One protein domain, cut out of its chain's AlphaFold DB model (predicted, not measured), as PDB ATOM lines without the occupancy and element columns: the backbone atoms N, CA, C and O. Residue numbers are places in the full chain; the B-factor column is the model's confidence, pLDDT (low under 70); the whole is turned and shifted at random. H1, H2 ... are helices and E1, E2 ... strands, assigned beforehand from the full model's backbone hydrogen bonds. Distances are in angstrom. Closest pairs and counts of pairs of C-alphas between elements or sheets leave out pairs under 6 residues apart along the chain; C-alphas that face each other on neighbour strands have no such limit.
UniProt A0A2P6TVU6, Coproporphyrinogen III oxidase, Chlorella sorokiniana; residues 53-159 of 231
ATOM      1  N   PRO A  53     466.498 369.804 440.945       53.47
ATOM      2  CA  PRO A  53     467.083 370.569 442.039       53.47
ATOM      3  C   PRO A  53     467.313 372.008 441.573       53.47
ATOM      4  O   PRO A  53     467.721 372.229 440.437       53.47
ATOM      5  N   ALA A  54     467.039 372.986 442.443       57.94
ATOM      6  CA  ALA A  54     467.036 374.423 442.131       57.94
ATOM      7  C   ALA A  54     468.387 374.989 441.629       57.94
ATOM      8  O   ALA A  54     468.525 376.195 441.456       57.94
ATOM      9  N   SER A  55     469.372 374.120 441.417       55.66
ATOM     10  CA  SER A  55     470.778 374.390 441.177       55.66
ATOM     11  C   SER A  55     471.263 373.552 439.994       55.66
ATOM     12  O   SER A  55     472.167 372.731 440.138       55.66
ATOM     13  N   ASP A  56     470.658 373.724 438.819       56.12
ATOM     14  CA  ASP A  56     471.373 373.332 437.605       56.12
ATOM     15  C   ASP A  56     472.630 374.214 437.508       56.12
ATOM     16  O   ASP A  56     472.519 375.438 437.663       56.12
ATOM     17  N   PRO A  57     473.824 373.636 437.289       57.34
ATOM     18  CA  PRO A  57     475.060 374.388 437.138       57.34
ATOM     19  C   PRO A  57     475.041 375.114 435.792       57.34
ATOM     20  O   PRO A  57     475.621 374.680 434.800       57.34
ATOM     21  N   ILE A  58     474.321 376.229 435.743       65.19
ATOM     22  CA  ILE A  58     474.405 377.171 434.639       65.19
ATOM     23  C   ILE A  58     475.644 378.020 434.894       65.19
ATOM     24  O   ILE A  58     475.628 378.925 435.723       65.19
ATOM     25  N   GLU A  59     476.726 377.730 434.176       65.12
ATOM     26  CA  GLU A  59     477.977 378.494 434.290       65.12
ATOM     27  C   GLU A  59     477.809 379.941 433.796       65.12
ATOM     28  O   GLU A  59     478.472 380.862 434.278       65.12
ATOM     29  N   ARG A  60     476.885 380.165 432.852       71.19
ATOM     30  CA  ARG A  60     476.706 381.453 432.184       71.19
ATOM     31  C   ARG A  60     475.249 381.740 431.862       71.19
ATOM     32  O   ARG A  60     474.580 380.954 431.197       71.19
ATOM     33  N   LEU A  61     474.786 382.909 432.293       70.38
ATOM     34  CA  LEU A  61     473.424 383.379 432.098       70.38
ATOM     35  C   LEU A  61     473.453 384.712 431.341       70.38
ATOM     36  O   LEU A  61     473.866 385.761 431.847       70.38
ATOM     37  N   GLU A  62     473.056 384.658 430.073       71.81
ATOM     38  CA  GLU A  62     473.056 385.821 429.193       71.81
ATOM     39  C   GLU A  62     471.693 386.513 429.210       71.81
ATOM     40  O   GLU A  62     470.725 386.050 428.615       71.81
ATOM     41  N   LEU A  63     471.605 387.671 429.864       69.88
ATOM     42  CA  LEU A  63     470.364 388.434 429.999       69.88
ATOM     43  C   LEU A  63     470.124 389.362 428.781       69.88
ATOM     44  O   LEU A  63     469.625 390.486 428.913       69.88
ATOM     45  N   PHE A  64     470.457 388.909 427.568       61.59
ATOM     46  CA  PHE A  64     470.269 389.673 426.330       61.59
ATOM     47  C   PHE A  64     469.037 389.206 425.552       61.59
ATOM     48  O   PHE A  64     469.032 388.142 424.938       61.59
ATOM     49  N   TRP A  65     468.017 390.068 425.478       58.44
ATOM     50  CA  TRP A  65     466.769 389.800 424.749       58.44
ATOM     51  C   TRP A  65     466.977 389.416 423.278       58.44
ATOM     52  O   TRP A  65     466.233 388.602 422.737       58.44
ATOM     53  N   ARG A  66     468.001 389.988 422.630       59.88
ATOM     54  CA  ARG A  66     468.291 389.761 421.205       59.88
ATOM     55  C   ARG A  66     468.935 388.410 420.905       59.88
ATOM     56  O   ARG A  66     468.872 387.981 419.761       59.88
ATOM     57  N   LEU A  67     469.544 387.763 421.898       59.28
ATOM     58  CA  LEU A  67     470.251 386.495 421.705       59.28
ATOM     59  C   LEU A  67     469.384 385.271 422.032       59.28
ATOM     60  O   LEU A  67     469.858 384.149 421.928       59.28
ATOM     61  N   GLY A  68     468.102 385.469 422.372       61.22
ATOM     62  CA  GLY A  68     467.153 384.361 422.516       61.22
ATOM     63  C   GLY A  68     467.402 383.470 423.733       61.22
ATOM     64  O   GLY A  68     466.942 382.333 423.751       61.22
ATOM     65  N   PHE A  69     468.113 383.960 424.751       62.12
ATOM     66  CA  PHE A  69     468.249 383.222 426.001       62.12
ATOM     67  C   PHE A  69     466.936 383.215 426.763       62.12
ATOM     68  O   PHE A  69     466.191 384.197 426.739       62.12
ATOM     69  N   HIS A  70     466.683 382.086 427.413       78.56
ATOM     70  CA  HIS A  70     465.497 381.843 428.207       78.56
ATOM     71  C   HIS A  70     465.909 381.218 429.528       78.56
ATOM     72  O   HIS A  70     466.783 380.346 429.557       78.56
ATOM     73  N   TYR A  71     465.276 381.639 430.619       89.19
ATOM     74  CA  TYR A  71     465.421 380.922 431.880       89.19
ATOM     75  C   TYR A  71     465.002 379.454 431.703       89.19
ATOM     76  O   TYR A  71     463.980 379.165 431.084       89.19
ATOM     77  N   THR A  72     465.776 378.519 432.258       88.88
ATOM     78  CA  THR A  72     465.457 377.076 432.236       88.88
ATOM     79  C   THR A  72     464.388 376.695 433.263       88.88
ATOM     80  O   THR A  72     463.738 375.656 433.138       88.88
ATOM     81  N   CYS A  73     464.188 377.545 434.278       92.56
ATOM     82  CA  CYS A  73     463.125 377.428 435.269       92.56
ATOM     83  C   CYS A  73     461.776 377.837 434.645       92.56
ATOM     84  O   CYS A  73     461.647 378.991 434.224       92.56
ATOM     85  N   PRO A  74     460.746 376.964 434.648       94.94
ATOM     86  CA  PRO A  74     459.441 377.270 434.054       94.94
ATOM     87  C   PRO A  74     458.769 378.531 434.618       94.94
ATOM     88  O   PRO A  74     458.173 379.294 433.863       94.94
ATOM     89  N   ILE A  75     458.912 378.794 435.925       96.12
ATOM     90  CA  ILE A  75     458.346 379.991 436.573       96.12
ATOM     91  C   ILE A  75     459.003 381.267 436.030       96.12
ATOM     92  O   ILE A  75     458.316 382.212 435.649       96.12
ATOM     93  N   LEU A  76     460.337 381.292 435.966       95.44
ATOM     94  CA  LEU A  76     461.075 382.450 435.461       95.44
ATOM     95  C   LEU A  76     460.864 382.647 433.958       95.44
ATOM     96  O   LEU A  76     460.775 383.779 433.498       95.44
ATOM     97  N   ALA A  77     460.729 381.558 433.202       94.12
ATOM     98  CA  ALA A  77     460.435 381.613 431.777       94.12
ATOM     99  C   ALA A  77     459.044 382.204 431.492       94.12
ATOM    100  O   ALA A  77     458.898 382.990 430.562       94.12
ATOM    101  N   ALA A  78     458.036 381.881 432.312       95.50
ATOM    102  CA  ALA A  78     456.706 382.484 432.220       95.50
ATOM    103  C   ALA A  78     456.744 384.005 432.477       95.50
ATOM    104  O   ALA A  78     456.191 384.778 431.691       95.50
ATOM    105  N   LEU A  79     457.450 384.441 433.531       95.62
ATOM    106  CA  LEU A  79     457.665 385.867 433.824       95.62
ATOM    107  C   LEU A  79     458.392 386.576 432.679       95.62
ATOM    108  O   LEU A  79     458.017 387.674 432.269       95.62
ATOM    109  N   GLU A  80     459.436 385.943 432.151       93.69
ATOM    110  CA  GLU A  80     460.221 386.480 431.051       93.69
ATOM    111  C   GLU A  80     459.377 386.662 429.785       93.69
ATOM    112  O   GLU A  80     459.448 387.719 429.156       93.69
ATOM    113  N   THR A  81     458.549 385.674 429.422       92.12
ATOM    114  CA  THR A  81     457.639 385.808 428.279       92.12
ATOM    115  C   THR A  81     456.713 387.007 428.456       92.12
ATOM    116  O   THR A  81     456.561 387.804 427.528       92.12
ATOM    117  N   ARG A  82     456.137 387.179 429.650       94.00
ATOM    118  CA  ARG A  82     455.227 388.294 429.921       94.00
ATOM    119  C   ARG A  82     455.916 389.656 429.876       94.00
ATOM    120  O   ARG A  82     455.344 390.603 429.335       94.00
ATOM    121  N   ALA A  83     457.142 389.749 430.381       92.62
ATOM    122  CA  ALA A  83     457.931 390.979 430.329       92.62
ATOM    123  C   ALA A  83     458.293 391.391 428.890       92.62
ATOM    124  O   ALA A  83     458.428 392.577 428.603       92.62
ATOM    125  N   ARG A  84     458.431 390.427 427.964       89.69
ATOM    126  CA  ARG A  84     458.716 390.700 426.542       89.69
ATOM    127  C   ARG A  84     457.508 391.225 425.773       89.69
ATOM    128  O   ARG A  84     457.676 391.913 424.769       89.69
ATOM    129  N   THR A  85     456.297 390.887 426.202       88.31
ATOM    130  CA  THR A  85     455.075 391.470 425.645       88.31
ATOM    131  C   THR A  85     454.903 392.892 426.187       88.31
ATOM    132  O   THR A  85     454.239 393.087 427.201       88.31
ATOM    133  N   GLU A  86     455.548 393.871 425.536       68.19
ATOM    134  CA  GLU A  86     455.445 395.314 425.826       68.19
ATOM    135  C   GLU A  86     453.981 395.763 425.834       68.19
ATOM    136  O   GLU A  86     453.407 395.975 424.762       68.19
ATOM    137  N   ARG A  87     453.355 395.878 427.012       67.69
ATOM    138  CA  ARG A  87     451.939 396.253 427.121       67.69
ATOM    139  C   ARG A  87     451.590 396.979 428.413       67.69
ATOM    140  O   ARG A  87     452.373 397.023 429.359       67.69
ATOM    141  N   ASP A  88     450.402 397.573 428.366       71.94
ATOM    142  CA  ASP A  88     449.778 398.418 429.376       71.94
ATOM    143  C   ASP A  88     449.685 397.735 430.758       71.94
ATOM    144  O   ASP A  88     449.835 396.524 430.909       71.94
ATOM    145  N   SER A  89     449.436 398.532 431.795       75.56
ATOM    146  CA  SER A  89     449.366 398.095 433.197       75.56
ATOM    147  C   SER A  89     448.052 397.390 433.578       75.56
ATOM    148  O   SER A  89     447.834 397.099 434.764       75.56
ATOM    149  N   SER A  90     447.148 397.173 432.618       83.00
ATOM    150  CA  SER A  90     445.884 396.453 432.799       83.00
ATOM    151  C   SER A  90     446.098 394.934 432.835       83.00
ATOM    152  O   SER A  90     447.143 394.422 432.444       83.00
ATOM    153  N   VAL A  91     445.117 394.211 433.384       85.19
ATOM    154  CA  VAL A  91     445.128 392.742 433.423       85.19
ATOM    155  C   VAL A  91     444.675 392.228 432.063       85.19
ATOM    156  O   VAL A  91     443.547 392.489 431.658       85.19
ATOM    157  N   GLU A  92     445.537 391.497 431.362       89.62
ATOM    158  CA  GLU A  92     445.198 390.914 430.063       89.62
ATOM    159  C   GLU A  92     444.710 389.460 430.189       89.62
ATOM    160  O   GLU A  92     445.067 388.757 431.138       89.62
ATOM    161  N   PRO A  93     443.979 388.921 429.194       92.12
ATOM    162  CA  PRO A  93     443.644 387.492 429.148       92.12
ATOM    163  C   PRO A  93     444.872 386.566 429.237       92.12
ATOM    164  O   PRO A  93     444.800 385.450 429.766       92.12
ATOM    165  N   LEU A  94     446.024 387.041 428.746       92.44
ATOM    166  CA  LEU A  94     447.301 386.347 428.884       92.44
ATOM    167  C   LEU A  94     447.748 386.263 430.353       92.44
ATOM    168  O   LEU A  94     448.247 385.217 430.760       92.44
ATOM    169  N   ASP A  95     447.524 387.309 431.157       93.62
ATOM    170  CA  ASP A  95     447.864 387.325 432.586       93.62
ATOM    171  C   ASP A  95     447.066 386.280 433.360       93.62
ATOM    172  O   ASP A  95     447.637 385.548 434.165       93.62
ATOM    173  N   ALA A  96     445.768 386.146 433.078       95.38
ATOM    174  CA  ALA A  96     444.936 385.112 433.694       95.38
ATOM    175  C   ALA A  96     445.448 383.696 433.367       95.38
ATOM    176  O   ALA A  96     445.525 382.832 434.245       95.38
ATOM    177  N   SER A  97     445.860 383.474 432.114       96.50
ATOM    178  CA  SER A  97     446.405 382.188 431.662       96.50
ATOM    179  C   SER A  97     447.766 381.887 432.299       96.50
ATOM    180  O   SER A  97     447.991 380.778 432.788       96.50
ATOM    181  N   LEU A  98     448.662 382.876 432.356       96.38
ATOM    182  CA  LEU A  98     449.975 382.748 432.991       96.38
ATOM    183  C   LEU A  98     449.878 382.574 434.508       96.38
ATOM    184  O   LEU A  98     450.620 381.766 435.058       96.38
ATOM    185  N   LEU A  99     448.957 383.270 435.181       97.44
ATOM    186  CA  LEU A  99     448.687 383.063 436.607       97.44
ATOM    187  C   LEU A  99     448.257 381.621 436.866       97.44
ATOM    188  O   LEU A  99     448.796 380.985 437.765       97.44
ATOM    189  N   SER A 100     447.358 381.083 436.034       97.81
ATOM    190  CA  SER A 100     446.917 379.693 436.164       97.81
ATOM    191  C   SER A 100     448.078 378.711 435.993       97.81
ATOM    192  O   SER A 100     448.250 377.814 436.814       97.81
ATOM    193  N   VAL A 101     448.921 378.906 434.974       97.50
ATOM    194  CA  VAL A 101     450.152 378.120 434.779       97.50
ATOM    195  C   VAL A 101     451.054 378.196 436.010       97.50
ATOM    196  O   VAL A 101     451.535 377.174 436.496       97.50
ATOM    197  N   LEU A 102     451.299 379.400 436.522       97.62
ATOM    198  CA  LEU A 102     452.244 379.629 437.605       97.62
ATOM    199  C   LEU A 102     451.764 379.005 438.922       97.62
ATOM    200  O   LEU A 102     452.544 378.357 439.615       97.62
ATOM    201  N   GLU A 103     450.476 379.115 439.231       97.81
ATOM    202  CA  GLU A 103     449.856 378.472 440.394       97.81
ATOM    203  C   GLU A 103     449.919 376.944 440.308       97.81
ATOM    204  O   GLU A 103     450.214 376.286 441.305       97.81
ATOM    205  N   GLN A 104     449.721 376.371 439.116       97.12
ATOM    206  CA  GLN A 104     449.878 374.932 438.892       97.12
ATOM    207  C   GLN A 104     451.330 374.475 439.096       97.12
ATOM    208  O   GLN A 104     451.566 373.456 439.747       97.12
ATOM    209  N   LEU A 105     452.311 375.238 438.599       96.19
ATOM    210  CA  LEU A 105     453.734 374.970 438.838       96.19
ATOM    211  C   LEU A 105     454.066 375.022 440.337       96.19
ATOM    212  O   LEU A 105     454.714 374.113 440.859       96.19
ATOM    213  N   LEU A 106     453.598 376.054 441.047       95.88
ATOM    214  CA  LEU A 106     453.811 376.203 442.490       95.88
ATOM    215  C   LEU A 106     453.188 375.048 443.284       95.88
ATOM    216  O   LEU A 106     453.837 374.526 444.201       95.88
ATOM    217  N   ALA A 107     451.972 374.632 442.910       95.12
ATOM    218  CA  ALA A 107     451.263 373.498 443.500       95.12
ATOM    219  C   ALA A 107     451.989 372.166 443.254       95.12
ATOM    220  O   ALA A 107     452.013 371.311 444.136       95.12
ATOM    221  N   ALA A 108     452.649 372.016 442.103       94.56
ATOM    222  CA  ALA A 108     453.518 370.879 441.796       94.56
ATOM    223  C   ALA A 108     454.909 370.956 442.463       94.56
ATOM    224  O   ALA A 108     455.750 370.086 442.243       94.56
ATOM    225  N   GLY A 109     455.170 371.976 443.287       94.12
ATOM    226  CA  GLY A 109     456.412 372.113 444.049       94.12
ATOM    227  C   GLY A 109     457.538 372.855 443.327       94.12
ATOM    228  O   GLY A 109     458.616 373.002 443.900       94.12
ATOM    229  N   TYR A 110     457.310 373.380 442.119       93.81
ATOM    230  CA  TYR A 110     458.300 374.226 441.451       93.81
ATOM    231  C   TYR A 110     458.499 375.527 442.231       93.81
ATOM    232  O   TYR A 110     457.563 376.081 442.815       93.81
ATOM    233  N   ARG A 111     459.735 376.029 442.243       94.69
ATOM    234  CA  ARG A 111     460.112 377.307 442.857       94.69
ATOM    235  C   ARG A 111     460.982 378.111 441.887       94.69
ATOM    236  O   ARG A 111     461.634 377.502 441.033       94.69
ATOM    237  N   PRO A 112     460.981 379.453 441.978       95.00
ATOM    238  CA  PRO A 112     461.949 380.272 441.255       95.00
ATOM    239  C   PRO A 112     463.373 379.793 441.561       95.00
ATOM    240  O   PRO A 112     463.712 379.573 442.723       95.00
ATOM    241  N   ALA A 113     464.183 379.596 440.523       92.44
ATOM    242  CA  ALA A 113     465.561 379.147 440.689       92.44
ATOM    243  C   ALA A 113     466.446 380.264 441.261       92.44
ATOM    244  O   ALA A 113     466.271 381.436 440.915       92.44
ATOM    245  N   VAL A 114     467.416 379.876 442.090       92.75
ATOM    246  CA  VAL A 114     468.504 380.733 442.571       92.75
ATOM    247  C   VAL A 114     469.791 380.197 441.968       92.75
ATOM    248  O   VAL A 114     470.102 379.015 442.102       92.75
ATOM    249  N   PHE A 115     470.528 381.057 441.275       89.88
ATOM    250  CA  PHE A 115     471.741 380.655 440.577       89.88
ATOM    251  C   PHE A 115     472.964 380.971 441.434       89.88
ATOM    252  O   PHE A 115     473.066 382.058 442.003       89.88
ATOM    253  N   HIS A 116     473.899 380.027 441.510       91.25
ATOM    254  CA  HIS A 116     475.142 380.168 442.261       91.25
ATOM    255  C   HIS A 116     476.338 380.223 441.314       91.25
ATOM    256  O   HIS A 116     476.359 379.524 440.306       91.25
ATOM    257  N   ASP A 117     477.320 381.059 441.649       92.25
ATOM    258  CA  ASP A 117     478.593 381.200 440.929       92.25
ATOM    259  C   ASP A 117     478.476 381.441 439.413       92.25
ATOM    260  O   ASP A 117     479.366 381.074 438.643       92.25
ATOM    261  N   VAL A 118     477.405 382.112 438.990       90.50
ATOM    262  CA  VAL A 118     477.039 382.308 437.585       90.50
ATOM    263  C   VAL A 118     477.613 383.605 437.008       90.50
ATOM    264  O   VAL A 118     477.662 384.646 437.674       90.50
ATOM    265  N   GLU A 119     478.029 383.576 435.741       91.38
ATOM    266  CA  GLU A 119     478.329 384.792 434.980       91.38
ATOM    267  C   GLU A 119     477.053 385.417 434.417       91.38
ATOM    268  O   GLU A 119     476.411 384.856 433.529       91.38
ATOM    269  N   VAL A 120     476.706 386.609 434.896       89.94
ATOM    270  CA  VAL A 120     475.504 387.333 434.481       89.94
ATOM    271  C   VAL A 120     475.874 388.435 433.493       89.94
ATOM    272  O   VAL A 120     476.657 389.332 433.810       89.94
ATOM    273  N   HIS A 121     475.277 388.406 432.302       87.12
ATOM    274  CA  HIS A 121     475.455 389.464 431.303       87.12
ATOM    275  C   HIS A 121     474.252 390.399 431.287       87.12
ATOM    276  O   HIS A 121     473.273 390.118 430.606       87.12
ATOM    277  N   THR A 122     474.307 391.511 432.021       81.56
ATOM    278  CA  THR A 122     473.215 392.497 432.023       81.56
ATOM    279  C   THR A 122     473.323 393.458 430.836       81.56
ATOM    280  O   THR A 122     474.417 393.847 430.439       81.56
ATOM    281  N   HIS A 123     472.189 393.937 430.314       74.50
ATOM    282  CA  HIS A 123     472.163 394.900 429.199       74.50
ATOM    283  C   HIS A 123     472.928 396.214 429.466       74.50
ATOM    284  O   HIS A 123     473.237 396.943 428.528       74.50
ATOM    285  N   ARG A 124     473.197 396.545 430.738       80.50
ATOM    286  CA  ARG A 124     473.903 397.772 431.143       80.50
ATOM    287  C   ARG A 124     475.414 397.594 431.244       80.50
ATOM    288  O   ARG A 124     476.119 398.584 431.403       80.50
ATOM    289  N   GLN A 125     475.907 396.359 431.205       82.31
ATOM    290  CA  GLN A 125     477.311 396.044 431.440       82.31
ATOM    291  C   GLN A 125     477.940 395.494 430.162       82.31
ATOM    292  O   GLN A 125     477.417 394.580 429.535       82.31
ATOM    293  N   LEU A 126     479.082 396.068 429.780       85.31
ATOM    294  CA  LEU A 126     479.853 395.633 428.610       85.31
ATOM    295  C   LEU A 126     480.554 394.287 428.835       85.31
ATOM    296  O   LEU A 126     480.833 393.579 427.872       85.31
ATOM    297  N   ALA A 127     480.844 393.944 430.091       89.00
ATOM    298  CA  ALA A 127     481.503 392.703 430.478       89.00
ATOM    299  C   ALA A 127     480.593 391.872 431.400       89.00
ATOM    300  O   ALA A 127     479.851 392.467 432.192       89.00
ATOM    301  N   PRO A 128     480.655 390.527 431.331       89.38
ATOM    302  CA  PRO A 128     480.007 389.668 432.313       89.38
ATOM    303  C   PRO A 128     480.418 390.027 433.733       89.38
ATOM    304  O   PRO A 128     481.586 390.306 434.004       89.38
ATOM    305  N   VAL A 129     479.462 389.945 434.655       92.31
ATOM    306  CA  VAL A 129     479.737 390.031 436.087       92.31
ATOM    307  C   VAL A 129     479.452 388.680 436.711       92.31
ATOM    308  O   VAL A 129     478.322 388.193 436.681       92.31
ATOM    309  N   ARG A 130     480.481 388.083 437.313       92.69
ATOM    310  CA  ARG A 130     480.326 386.864 438.099       92.69
ATOM    311  C   ARG A 130     479.629 387.187 439.417       92.69
ATOM    312  O   ARG A 130     480.044 388.095 440.140       92.69
ATOM    313  N   ARG A 131     478.563 386.456 439.725       93.69
ATOM    314  CA  ARG A 131     477.768 386.600 440.947       93.69
ATOM    315  C   ARG A 131     477.843 385.300 441.736       93.69
ATOM    316  O   ARG A 131     477.565 384.242 441.191       93.69
ATOM    317  N   ALA A 132     478.199 385.392 443.016       93.81
ATOM    318  CA  ALA A 132     478.199 384.230 443.909       93.81
ATOM    319  C   ALA A 132     476.776 383.682 444.115       93.81
ATOM    320  O   ALA A 132     476.566 382.475 444.151       93.81
ATOM    321  N   VAL A 133     475.801 384.588 444.211       94.19
ATOM    322  CA  VAL A 133     474.368 384.292 444.247       94.19
ATOM    323  C   VAL A 133     473.672 385.297 443.335       94.19
ATOM    324  O   VAL A 133     473.992 386.488 443.379       94.19
ATOM    325  N   PHE A 134     472.767 384.812 442.493       93.69
ATOM    326  CA  PHE A 134     471.912 385.613 441.629       93.69
ATOM    327  C   PHE A 134     470.467 385.138 441.787       93.69
ATOM    328  O   PHE A 134     470.137 383.997 441.450       93.69
ATOM    329  N   GLU A 135     469.617 386.021 442.304       94.94
ATOM    330  CA  GLU A 135     468.188 385.804 442.509       94.94
ATOM    331  C   GLU A 135     467.403 386.607 441.465       94.94
ATOM    332  O   GLU A 135     467.192 387.804 441.648       94.94
ATOM    333  N   PRO A 136     466.922 385.993 440.370       94.94
ATOM    334  CA  PRO A 136     466.333 386.730 439.251       94.94
ATOM    335  C   PRO A 136     465.181 387.659 439.638       94.94
ATOM    336  O   PRO A 136     465.066 388.748 439.087       94.94
ATOM    337  N   LEU A 137     464.347 387.264 440.607       95.44
ATOM    338  CA  LEU A 137     463.225 388.090 441.068       95.44
ATOM    339  C   LEU A 137     463.673 389.395 441.744       95.44
ATOM    340  O   LEU A 137     462.941 390.380 441.691       95.44
ATOM    341  N   SER A 138     464.858 389.399 442.356       95.44
ATOM    342  CA  SER A 138     465.435 390.541 443.074       95.44
ATOM    343  C   SER A 138     466.432 391.315 442.203       95.44
ATOM    344  O   SER A 138     466.467 392.546 442.224       95.44
ATOM    345  N   ASP A 139     467.235 390.590 441.425       94.00
ATOM    346  CA  ASP A 139     468.419 391.104 440.741       94.00
ATOM    347  C   ASP A 139     468.201 391.401 439.250       94.00
ATOM    348  O   ASP A 139     468.988 392.156 438.668       94.00
ATOM    349  N   ASP A 140     467.177 390.822 438.603       93.12
ATOM    350  CA  ASP A 140     466.895 391.048 437.182       93.12
ATOM    351  C   ASP A 140     465.756 392.063 436.976       93.12
ATOM    352  O   ASP A 140     464.582 391.685 436.898       93.12
ATOM    353  N   PRO A 141     466.061 393.365 436.793       92.56
ATOM    354  CA  PRO A 141     465.033 394.390 436.599       92.56
ATOM    355  C   PRO A 141     464.206 394.173 435.327       92.56
ATOM    356  O   PRO A 141     463.146 394.770 435.165       92.56
ATOM    357  N   ARG A 142     464.681 393.329 434.406       90.44
ATOM    358  CA  ARG A 142     463.984 392.987 433.166       90.44
ATOM    359  C   ARG A 142     462.746 392.130 433.390       90.44
ATOM    360  O   ARG A 142     461.884 392.110 432.521       90.44
ATOM    361  N   LEU A 143     462.668 391.424 434.517       93.12
ATOM    362  CA  LEU A 143     461.460 390.702 434.893       93.12
ATOM    363  C   LEU A 143     460.351 391.647 435.356       93.12
ATOM    364  O   LEU A 143     459.237 391.176 435.518       93.12
ATOM    365  N   ASP A 144     460.628 392.935 435.585       93.81
ATOM    366  CA  ASP A 144     459.647 393.959 435.966       93.81
ATOM    367  C   ASP A 144     458.597 393.479 436.989       93.81
ATOM    368  O   ASP A 144     457.381 393.605 436.818       93.81
ATOM    369  N   VAL A 145     459.085 392.871 438.074       95.56
ATOM    370  CA  VAL A 145     458.251 392.273 439.129       95.56
ATOM    371  C   VAL A 145     457.389 393.299 439.873       95.56
ATOM    372  O   VAL A 145     456.436 392.918 440.542       95.56
ATOM    373  N   ALA A 146     457.707 394.592 439.770       94.50
ATOM    374  CA  ALA A 146     456.930 395.676 440.367       94.50
ATOM    375  C   ALA A 146     455.932 396.319 439.382       94.50
ATOM    376  O   ALA A 146     454.941 396.905 439.828       94.50
ATOM    377  N   GLY A 147     456.177 396.217 438.073       93.81
ATOM    378  CA  GLY A 147     455.320 396.733 437.011       93.81
ATOM    379  C   GLY A 147     454.480 395.629 436.378       93.81
ATOM    380  O   GLY A 147     453.523 395.142 436.987       93.81
ATOM    381  N   THR A 148     454.824 395.246 435.151       92.81
ATOM    382  CA  THR A 148     454.063 394.314 434.311       92.81
ATOM    383  C   THR A 148     453.828 392.961 434.984       92.81
ATOM    384  O   THR A 148     452.728 392.420 434.915       92.81
ATOM    385  N   ASN A 149     454.818 392.429 435.704       95.56
ATOM    386  CA  ASN A 149     454.729 391.109 436.330       95.56
ATOM    387  C   ASN A 149     454.255 391.133 437.790       95.56
ATOM    388  O   ASN A 149     454.337 390.112 438.475       95.56
ATOM    389  N   ARG A 150     453.720 392.254 438.292       96.31
ATOM    390  CA  ARG A 150     453.349 392.402 439.715       96.31
ATOM    391  C   ARG A 150     452.379 391.347 440.248       96.31
ATOM    392  O   ARG A 150     452.492 390.944 441.403       96.31
ATOM    393  N   TRP A 151     451.433 390.879 439.433       96.62
ATOM    394  CA  TRP A 151     450.461 389.866 439.859       96.62
ATOM    395  C   TRP A 151     451.047 388.456 439.834       96.62
ATOM    396  O   TRP A 151     450.787 387.673 440.743       96.62
ATOM    397  N   LEU A 152     451.892 388.151 438.846       96.88
ATOM    398  CA  LEU A 152     452.642 386.895 438.810       96.88
ATOM    399  C   LEU A 152     453.617 386.822 439.995       96.88
ATOM    400  O   LEU A 152     453.682 385.800 440.671       96.88
ATOM    401  N   ALA A 153     454.299 387.926 440.314       97.12
ATOM    402  CA  ALA A 153     455.140 388.040 441.503       97.12
ATOM    403  C   ALA A 153     454.335 387.846 442.802       97.12
ATOM    404  O   ALA A 153     454.783 387.127 443.694       97.12
ATOM    405  N   LEU A 154     453.121 388.403 442.889       97.56
ATOM    406  CA  LEU A 154     452.222 388.188 444.029       97.56
ATOM    407  C   LEU A 154     451.806 386.714 444.186       97.56
ATOM    408  O   LEU A 154     451.711 386.236 445.317       97.56
ATOM    409  N   ALA A 155     451.569 385.993 443.084       97.50
ATOM    410  CA  ALA A 155     451.301 384.552 443.118       97.50
ATOM    411  C   ALA A 155     452.512 383.753 443.624       97.50
ATOM    412  O   ALA A 155     452.333 382.821 444.401       97.50
ATOM    413  N   ILE A 156     453.732 384.134 443.227       97.56
ATOM    414  CA  ILE A 156     454.973 383.496 443.696       97.56
ATOM    415  C   ILE A 156     455.193 383.729 445.196       97.56
ATOM    416  O   ILE A 156     455.497 382.783 445.919       97.56
ATOM    417  N   GLU A 157     455.073 384.977 445.658       97.56
ATOM    418  CA  GLU A 157     455.287 385.344 447.067       97.56
ATOM    419  C   GLU A 157     454.195 384.756 447.973       97.56
ATOM    420  O   GLU A 157     454.460 384.420 449.125       97.56
ATOM    421  N   HIS A 158     452.974 384.627 447.444       96.94
ATOM    422  CA  HIS A 158     451.791 384.118 448.137       96.94
ATOM    423  C   HIS A 158     451.595 384.719 449.554       96.94
ATOM    424  O   HIS A 158     451.389 383.981 450.529       96.94
ATOM    425  N   PRO A 159     451.675 386.056 449.729       97.38
ATOM    426  CA  PRO A 159     451.516 386.660 451.044       97.38
ATOM    427  C   PRO A 159     450.102 386.431 451.587       97.38
ATOM    428  O   PRO A 159     449.109 386.492 450.860       97.38
TER     429      PRO A 159
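AT A GLANCE: This is residues 53 to 159 of the 231 residues of the protein "Coproporphyrinogen III oxidase" of Chlorella sorokiniana (UniProt A0A2P6TVU6). Two parts sit side by side along the longest axis: a small, strongly twisted sheet of E1, E2 and E3 at one end, and at the other a cluster of three helices, H1, H2 and H4, side by side at shallow tilts to one another, H1 running opposite to H2 and H4, with their centres in a triangle. The short H3 lies between the two parts, and no helix covers a face of the sheet. The printed part has 107 residues, with named elements in the order E1 H1 H2 E2 E3 H3 H4; the sheet is mixed, in the order E1 E2 E3. The class is mixed, helices and strands. The whole is compact, with a radius of gyration of the C-alphas of 13.8 A and spans of 38 by 30 by 23 A.

HOW THE PARTS SIT: Start at E1, residues 60 to 62, an edge strand parallel to its neighbour E2, residues 115 to 121; N 61 and O 119 are 2.8 A apart, within hydrogen-bond range. On the other side of E2 find E3, residues 129 to 134, antiparallel to it at 146 degrees; this hairpin has N 134 and O 115 at 2.8 A. Between E1 and E2 the chain passes through H1, residues 74 to 84, and H2, residues 93 to 107: a strand-helix-strand unit, two parallel neighbour strands with helices between, whose crossover is right-handed. H1 and H2 form a helical hairpin and touch at a shallow tilt of 18 degrees, opposite ways; their closest C-alphas are those of Ile 75 and Leu 102, 6.2 A apart. H4, residues 150 to 157, touches H2 at a shallow tilt of 7 degrees, the same way, closest at the C-alphas of Leu 99 and Leu 152, 5.9 A apart. H1 and H4 are close but not clearly touching, with the C-alphas of Leu 79 and Leu 152 closest at 7.2 A. H3, residues 136 to 139, is also close to H1 but not clearly touching, the C-alphas of Leu 76 and Pro 136 being closest at 7.8 A. In H1, H2 and H4 every O i to N i+4 pair is within hydrogen-bond range; H3 is too short for such a pair.

IN THESE COORDINATES: Find C-alpha 60 at (476.706, 381.453, 432.184), where E1 begins its three residues. H1 runs 15.4 A from first to last C-alpha. Look next for C-alpha 93 at (443.644, 387.492, 429.148); from there H2 runs 21.4 A to C-alpha 107. E2 measures 13.3 A and E3 10.6 A. After the four residues of H3, H4 runs 10.4 A and ends at C-alpha 157, (455.287, 385.344, 447.067).

THE WHOLE: The two C-alphas farthest apart are those of Ala 107 and Leu 126, at 39.1 A. The printed part has no cut. The link from E1 to H1 is long, with 11 residues, while the link from E3 to H3 is tight. In the B-factor column the mean pLDDT of the printed part is 87.1; look for values under 70 at residues 53 to 59, 63 to 69 and 86 to 87.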